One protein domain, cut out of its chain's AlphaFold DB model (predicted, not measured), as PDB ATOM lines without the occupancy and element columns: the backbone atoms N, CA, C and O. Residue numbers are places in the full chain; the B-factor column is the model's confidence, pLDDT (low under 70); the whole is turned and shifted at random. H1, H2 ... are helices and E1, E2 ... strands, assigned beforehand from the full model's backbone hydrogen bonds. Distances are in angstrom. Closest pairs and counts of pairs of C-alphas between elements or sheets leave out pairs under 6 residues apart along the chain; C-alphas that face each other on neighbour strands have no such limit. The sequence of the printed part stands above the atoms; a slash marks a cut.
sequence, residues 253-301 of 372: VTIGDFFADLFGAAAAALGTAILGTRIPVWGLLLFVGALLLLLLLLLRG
ATOM      1  N   VAL A 253     -47.657 287.308 -16.301       74.50
ATOM      2  CA  VAL A 253     -46.854 286.113 -16.042       74.50
ATOM      3  C   VAL A 253     -46.950 285.793 -14.554       74.50
ATOM      4  O   VAL A 253     -47.007 286.698 -13.715       74.50
ATOM      5  N   THR A 254     -47.005 284.507 -14.226       82.62
ATOM      6  CA  THR A 254     -46.861 284.028 -12.851       82.62
ATOM      7  C   THR A 254     -45.379 284.035 -12.507       82.62
ATOM      8  O   THR A 254     -44.574 283.475 -13.253       82.62
ATOM      9  N   ILE A 255     -44.994 284.656 -11.392       73.25
ATOM     10  CA  ILE A 255     -43.577 284.743 -11.006       73.25
ATOM     11  C   ILE A 255     -42.952 283.338 -10.932       73.25
ATOM     12  O   ILE A 255     -41.845 283.140 -11.422       73.25
ATOM     13  N   GLY A 256     -43.671 282.348 -10.395       73.88
ATOM     14  CA  GLY A 256     -43.195 280.966 -10.295       73.88
ATOM     15  C   GLY A 256     -42.809 280.322 -11.628       73.88
ATOM     16  O   GLY A 256     -41.730 279.740 -11.710       73.88
ATOM     17  N   ASP A 257     -43.633 280.482 -12.667       77.56
ATOM     18  CA  ASP A 257     -43.393 279.884 -13.990       77.56
ATOM     19  C   ASP A 257     -42.105 280.438 -14.616       77.56
ATOM     20  O   ASP A 257     -41.243 279.688 -15.067       77.56
ATOM     21  N   PHE A 258     -41.908 281.757 -14.528       75.88
ATOM     22  CA  PHE A 258     -40.694 282.416 -15.013       75.88
ATOM     23  C   PHE A 258     -39.416 281.884 -14.341       75.88
ATOM     24  O   PHE A 258     -38.406 281.649 -15.005       75.88
ATOM     25  N   PHE A 259     -39.440 281.695 -13.018       71.19
ATOM     26  CA  PHE A 259     -38.280 281.172 -12.290       71.19
ATOM     27  C   PHE A 259     -38.044 279.682 -12.562       71.19
ATOM     28  O   PHE A 259     -36.886 279.267 -12.636       71.19
ATOM     29  N   ALA A 260     -39.110 278.896 -12.728       72.69
ATOM     30  CA  ALA A 260     -39.012 277.483 -13.075       72.69
ATOM     31  C   ALA A 260     -38.351 277.284 -14.448       72.69
ATOM     32  O   ALA A 260     -37.469 276.435 -14.576       72.69
ATOM     33  N   ASP A 261     -38.702 278.114 -15.433       73.62
ATOM     34  CA  ASP A 261     -38.101 278.080 -16.770       73.62
ATOM     35  C   ASP A 261     -36.622 278.496 -16.760       73.62
ATOM     36  O   ASP A 261     -35.805 277.942 -17.497       73.62
ATOM     37  N   LEU A 262     -36.257 279.470 -15.920       68.19
ATOM     38  CA  LEU A 262     -34.911 280.048 -15.912       68.19
ATOM     39  C   LEU A 262     -33.908 279.262 -15.051       68.19
ATOM     40  O   LEU A 262     -32.723 279.208 -15.383       68.19
ATOM     41  N   PHE A 263     -34.357 278.665 -13.945       67.06
ATOM     42  CA  PHE A 263     -33.484 278.037 -12.942       67.06
ATOM     43  C   PHE A 263     -33.862 276.586 -12.602       67.06
ATOM     44  O   PHE A 263     -33.212 275.964 -11.757       67.06
ATOM     45  N   GLY A 264     -34.892 276.026 -13.244       64.31
ATOM     46  CA  GLY A 264     -35.462 274.727 -12.890       64.31
ATOM     47  C   GLY A 264     -36.274 274.769 -11.588       64.31
ATOM     48  O   GLY A 264     -36.474 275.817 -10.977       64.31
ATOM     49  N   ALA A 265     -36.724 273.604 -11.111       58.75
ATOM     50  CA  ALA A 265     -37.608 273.463  -9.941       58.75
ATOM     51  C   ALA A 265     -37.000 273.904  -8.582       58.75
ATOM     52  O   ALA A 265     -37.620 273.725  -7.536       58.75
ATOM     53  N   ALA A 266     -35.794 274.478  -8.566       52.31
ATOM     54  CA  ALA A 266     -35.055 274.839  -7.357       52.31
ATOM     55  C   ALA A 266     -35.350 276.264  -6.833       52.31
ATOM     56  O   ALA A 266     -34.543 276.833  -6.101       52.31
ATOM     57  N   ALA A 267     -36.508 276.853  -7.150       52.94
ATOM     58  CA  ALA A 267     -36.915 278.185  -6.675       52.94
ATOM     59  C   ALA A 267     -37.473 278.193  -5.229       52.94
ATOM     60  O   ALA A 267     -38.304 279.025  -4.875       52.94
ATOM     61  N   ALA A 268     -37.020 277.277  -4.367       49.97
ATOM     62  CA  ALA A 268     -37.600 277.034  -3.039       49.97
ATOM     63  C   ALA A 268     -37.291 278.117  -1.977       49.97
ATOM     64  O   ALA A 268     -37.697 277.978  -0.827       49.97
ATOM     65  N   ALA A 269     -36.573 279.188  -2.334       53.44
ATOM     66  CA  ALA A 269     -36.197 280.257  -1.402       53.44
ATOM     67  C   ALA A 269     -37.191 281.435  -1.362       53.44
ATOM     68  O   ALA A 269     -37.126 282.257  -0.449       53.44
ATOM     69  N   LEU A 270     -38.108 281.535  -2.332       55.44
ATOM     70  CA  LEU A 270     -39.157 282.556  -2.353       55.44
ATOM     71  C   LEU A 270     -40.452 281.932  -1.825       55.44
ATOM     72  O   LEU A 270     -40.882 280.888  -2.305       55.44
ATOM     73  N   GLY A 271     -41.067 282.548  -0.814       58.00
ATOM     74  CA  GLY A 271     -42.316 282.046  -0.236       58.00
ATOM     75  C   GLY A 271     -43.413 281.853  -1.294       58.00
ATOM     76  O   GLY A 271     -43.504 282.615  -2.259       58.00
ATOM     77  N   THR A 272     -44.273 280.854  -1.092       64.44
ATOM     78  CA  THR A 272     -45.328 280.436  -2.039       64.44
ATOM     79  C   THR A 272     -46.265 281.569  -2.468       64.44
ATOM     80  O   THR A 272     -46.732 281.581  -3.604       64.44
ATOM     81  N   ALA A 273     -46.484 282.560  -1.598       62.81
ATOM     82  CA  ALA A 273     -47.272 283.753  -1.900       62.81
ATOM     83  C   ALA A 273     -46.694 284.573  -3.071       62.81
ATOM     84  O   ALA A 273     -47.437 285.028  -3.937       62.81
ATOM     85  N   ILE A 274     -45.368 284.722  -3.136       65.38
ATOM     86  CA  ILE A 274     -44.684 285.474  -4.198       65.38
ATOM     87  C   ILE A 274     -44.722 284.681  -5.506       65.38
ATOM     88  O   ILE A 274     -45.043 285.234  -6.552       65.38
ATOM     89  N   LEU A 275     -44.456 283.373  -5.446       69.25
ATOM     90  CA  LEU A 275     -44.429 282.513  -6.633       69.25
ATOM     91  C   LEU A 275     -45.803 282.405  -7.306       69.25
ATOM     92  O   LEU A 275     -45.862 282.372  -8.529       69.25
ATOM     93  N   GLY A 276     -46.897 282.421  -6.539       71.25
ATOM     94  CA  GLY A 276     -48.261 282.429  -7.080       71.25
ATOM     95  C   GLY A 276     -48.750 283.795  -7.580       71.25
ATOM     96  O   GLY A 276     -49.871 283.896  -8.074       71.25
ATOM     97  N   THR A 277     -47.953 284.862  -7.442       78.88
ATOM     98  CA  THR A 277     -48.388 286.213  -7.819       78.88
ATOM     99  C   THR A 277     -48.319 286.395  -9.334       78.88
ATOM    100  O   THR A 277     -47.305 286.113  -9.978       78.88
ATOM    101  N   ARG A 278     -49.412 286.912  -9.901       84.62
ATOM    102  CA  ARG A 278     -49.560 287.225 -11.322       84.62
ATOM    103  C   ARG A 278     -49.275 288.710 -11.554       84.62
ATOM    104  O   ARG A 278     -50.008 289.558 -11.052       84.62
ATOM    105  N   ILE A 279     -48.225 289.027 -12.312       81.81
ATOM    106  CA  ILE A 279     -47.770 290.408 -12.562       81.81
ATOM    107  C   ILE A 279     -47.686 290.713 -14.064       81.81
ATOM    108  O   ILE A 279     -47.465 289.794 -14.854       81.81
ATOM    109  N   PRO A 280     -47.860 291.977 -14.497       84.38
ATOM    110  CA  PRO A 280     -47.655 292.347 -15.896       84.38
ATOM    111  C   PRO A 280     -46.173 292.212 -16.287       84.38
ATOM    112  O   PRO A 280     -45.293 292.494 -15.473       84.38
ATOM    113  N   VAL A 281     -45.883 291.851 -17.544       79.94
ATOM    114  CA  VAL A 281     -44.503 291.657 -18.057       79.94
ATOM    115  C   VAL A 281     -43.594 292.866 -17.794       79.94
ATOM    116  O   VAL A 281     -42.436 292.699 -17.422       79.94
ATOM    117  N   TRP A 282     -44.110 294.093 -17.901       79.62
ATOM    118  CA  TRP A 282     -43.340 295.305 -17.590       79.62
ATOM    119  C   TRP A 282     -42.936 295.383 -16.107       79.62
ATOM    120  O   TRP A 282     -41.827 295.807 -15.790       79.62
ATOM    121  N   GLY A 283     -43.797 294.912 -15.199       81.00
ATOM    122  CA  GLY A 283     -43.479 294.787 -13.776       81.00
ATOM    123  C   GLY A 283     -42.405 293.729 -13.507       81.00
ATOM    124  O   GLY A 283     -41.522 293.951 -12.679       81.00
ATOM    125  N   LEU A 284     -42.420 292.619 -14.255       83.31
ATOM    126  CA  LEU A 284     -41.377 291.589 -14.187       83.31
ATOM    127  C   LEU A 284     -40.012 292.133 -14.645       83.31
ATOM    128  O   LEU A 284     -39.004 291.884 -13.986       83.31
ATOM    129  N   LEU A 285     -39.973 292.926 -15.721       83.12
ATOM    130  CA  LEU A 285     -38.739 293.557 -16.215       83.12
ATOM    131  C   LEU A 285     -38.120 294.514 -15.187       83.12
ATOM    132  O   LEU A 285     -36.906 294.491 -14.979       83.12
ATOM    133  N   LEU A 286     -38.944 295.316 -14.504       85.75
ATOM    134  CA  LEU A 286     -38.479 296.191 -13.423       85.75
ATOM    135  C   LEU A 286     -37.921 295.390 -12.240       85.75
ATOM    136  O   LEU A 286     -36.863 295.734 -11.711       85.75
ATOM    137  N   PHE A 287     -38.593 294.304 -11.852       81.56
ATOM    138  CA  PHE A 287     -38.145 293.423 -10.773       81.56
ATOM    139  C   PHE A 287     -36.790 292.763 -11.084       81.56
ATOM    140  O   PHE A 287     -35.874 292.811 -10.261       81.56
ATOM    141  N   VAL A 288     -36.622 292.213 -12.292       83.31
ATOM    142  CA  VAL A 288     -35.346 291.631 -12.745       83.31
ATOM    143  C   VAL A 288     -34.247 292.697 -12.802       83.31
ATOM    144  O   VAL A 288     -33.126 292.446 -12.356       83.31
ATOM    145  N   GLY A 289     -34.564 293.903 -13.280       86.69
ATOM    146  CA  GLY A 289     -33.634 295.033 -13.286       86.69
ATOM    147  C   GLY A 289     -33.148 295.411 -11.882       86.69
ATOM    148  O   GLY A 289     -31.946 295.586 -11.672       86.69
ATOM    149  N   ALA A 290     -34.054 295.471 -10.901       85.50
ATOM    150  CA  ALA A 290     -33.709 295.739  -9.506       85.50
ATOM    151  C   ALA A 290     -32.828 294.631  -8.900       85.50
ATOM    152  O   ALA A 290     -31.855 294.930  -8.205       85.50
ATOM    153  N   LEU A 291     -33.114 293.360  -9.205       82.19
ATOM    154  CA  LEU A 291     -32.315 292.223  -8.741       82.19
ATOM    155  C   LEU A 291     -30.897 292.239  -9.333       82.19
ATOM    156  O   LEU A 291     -29.926 292.024  -8.607       82.19
ATOM    157  N   LEU A 292     -30.760 292.544 -10.627       83.62
ATOM    158  CA  LEU A 292     -29.460 292.687 -11.292       83.62
ATOM    159  C   LEU A 292     -28.655 293.860 -10.724       83.62
ATOM    160  O   LEU A 292     -27.448 293.731 -10.517       83.62
ATOM    161  N   LEU A 293     -29.309 294.984 -10.424       84.94
ATOM    162  CA  LEU A 293     -28.667 296.130  -9.780       84.94
ATOM    163  C   LEU A 293     -28.184 295.782  -8.364       84.94
ATOM    164  O   LEU A 293     -27.046 296.093  -8.016       84.94
ATOM    165  N   LEU A 294     -29.009 295.096  -7.567       81.31
ATOM    166  CA  LEU A 294     -28.630 294.614  -6.237       81.31
ATOM    167  C   LEU A 294     -27.445 293.641  -6.311       81.31
ATOM    168  O   LEU A 294     -26.489 293.772  -5.547       81.31
ATOM    169  N   LEU A 295     -27.469 292.700  -7.258       78.31
ATOM    170  CA  LEU A 295     -26.374 291.760  -7.490       78.31
ATOM    171  C   LEU A 295     -25.078 292.493  -7.869       78.31
ATOM    172  O   LEU A 295     -24.016 292.191  -7.326       78.31
ATOM    173  N   LEU A 296     -25.158 293.495  -8.751       77.31
ATOM    174  CA  LEU A 296     -24.023 294.348  -9.116       77.31
ATOM    175  C   LEU A 296     -23.462 295.114  -7.912       77.31
ATOM    176  O   LEU A 296     -22.241 295.202  -7.765       77.31
ATOM    177  N   LEU A 297     -24.323 295.642  -7.038       73.56
ATOM    178  CA  LEU A 297     -23.909 296.320  -5.806       73.56
ATOM    179  C   LEU A 297     -23.201 295.357  -4.841       73.56
ATOM    180  O   LEU A 297     -22.139 295.687  -4.317       73.56
ATOM    181  N   LEU A 298     -23.729 294.142  -4.671       66.75
ATOM    182  CA  LEU A 298     -23.127 293.103  -3.829       66.75
ATOM    183  C   LEU A 298     -21.777 292.601  -4.375       66.75
ATOM    184  O   LEU A 298     -20.880 292.270  -3.597       66.75
ATOM    185  N   LEU A 299     -21.609 292.565  -5.701       66.44
ATOM    186  CA  LEU A 299     -20.371 292.133  -6.359       66.44
ATOM    187  C   LEU A 299     -19.282 293.218  -6.388       66.44
ATOM    188  O   LEU A 299     -18.098 292.886  -6.356       66.44
ATOM    189  N   ARG A 300     -19.644 294.507  -6.406       67.25
ATOM    190  CA  ARG A 300     -18.685 295.634  -6.419       67.25
ATOM    191  C   ARG A 300     -17.968 295.877  -5.088       67.25
ATOM    192  O   ARG A 300     -17.013 296.647  -5.046       67.25
ATOM    193  N   GLY A 301     -18.404 295.235  -4.012       65.50
ATOM    194  CA  GLY A 301     -18.024 295.611  -2.659       65.50
ATOM    195  C   GLY A 301     -16.903 294.814  -2.000       65.50
ATOM    196  O   GLY A 301     -16.849 294.915  -0.790       65.50
TER     197      GLY A 301
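AT A GLANCE: This is residues 253 to 301 of the 372 residues of the protein "Putative membrane protein Bcell_0381" of Clostridium sp. CAG:1024 (UniProt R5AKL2). One long helix, H3, sticks out as an arm with residues 285 to 301 from a small body that holds the helices H1 and H2 and the short strand E1. The 49 printed residues include three named helices and one named strand, in the order H1, H2, E1, H3: mostly helix. The whole is only just loose, close to compact, with a radius of gyration of the C-alphas of 11.8 A and spans of 33 by 24 by 18 A.

IN THESE COORDINATES: H3, residues 281 to 299, runs 26.8 A from C-alpha 281 at (-44.503, 291.657, -18.057) to C-alpha 299 at (-20.371, 292.133, -6.359). E1 is residues 278 to 280, 7.1 A; H2 is residues 272 to 275, 5.1 A; H1 is residues 255 to 263, 12.3 A, from C-alpha 255 at (-43.577, 284.743, -11.006).

HOW THE PARTS SIT: H3 and H1 are close but not clearly touching, the C-alphas of Leu 284 and Ile 255 closest at 7.9 A, at a steep tilt of 52 degrees, the same way. H1 touches H2, closest at the C-alphas of Gly 256 and Leu 275, 4.2 A. H2 and H3 are apart. E1 pairs with no named strand; residues 253 to 254 pair antiparallel with its residues 278 to 279. In H1 and H3 every O i to N i+4 pair is within hydrogen-bond range; H2 is too short for one.

THE WHOLE: The C-alphas farthest apart, Arg 278 and Gly 301, are 33.8 A apart. The printed part has no cut and no long link. The pLDDT is under 70 at residues 262 to 275 and 298 to 301.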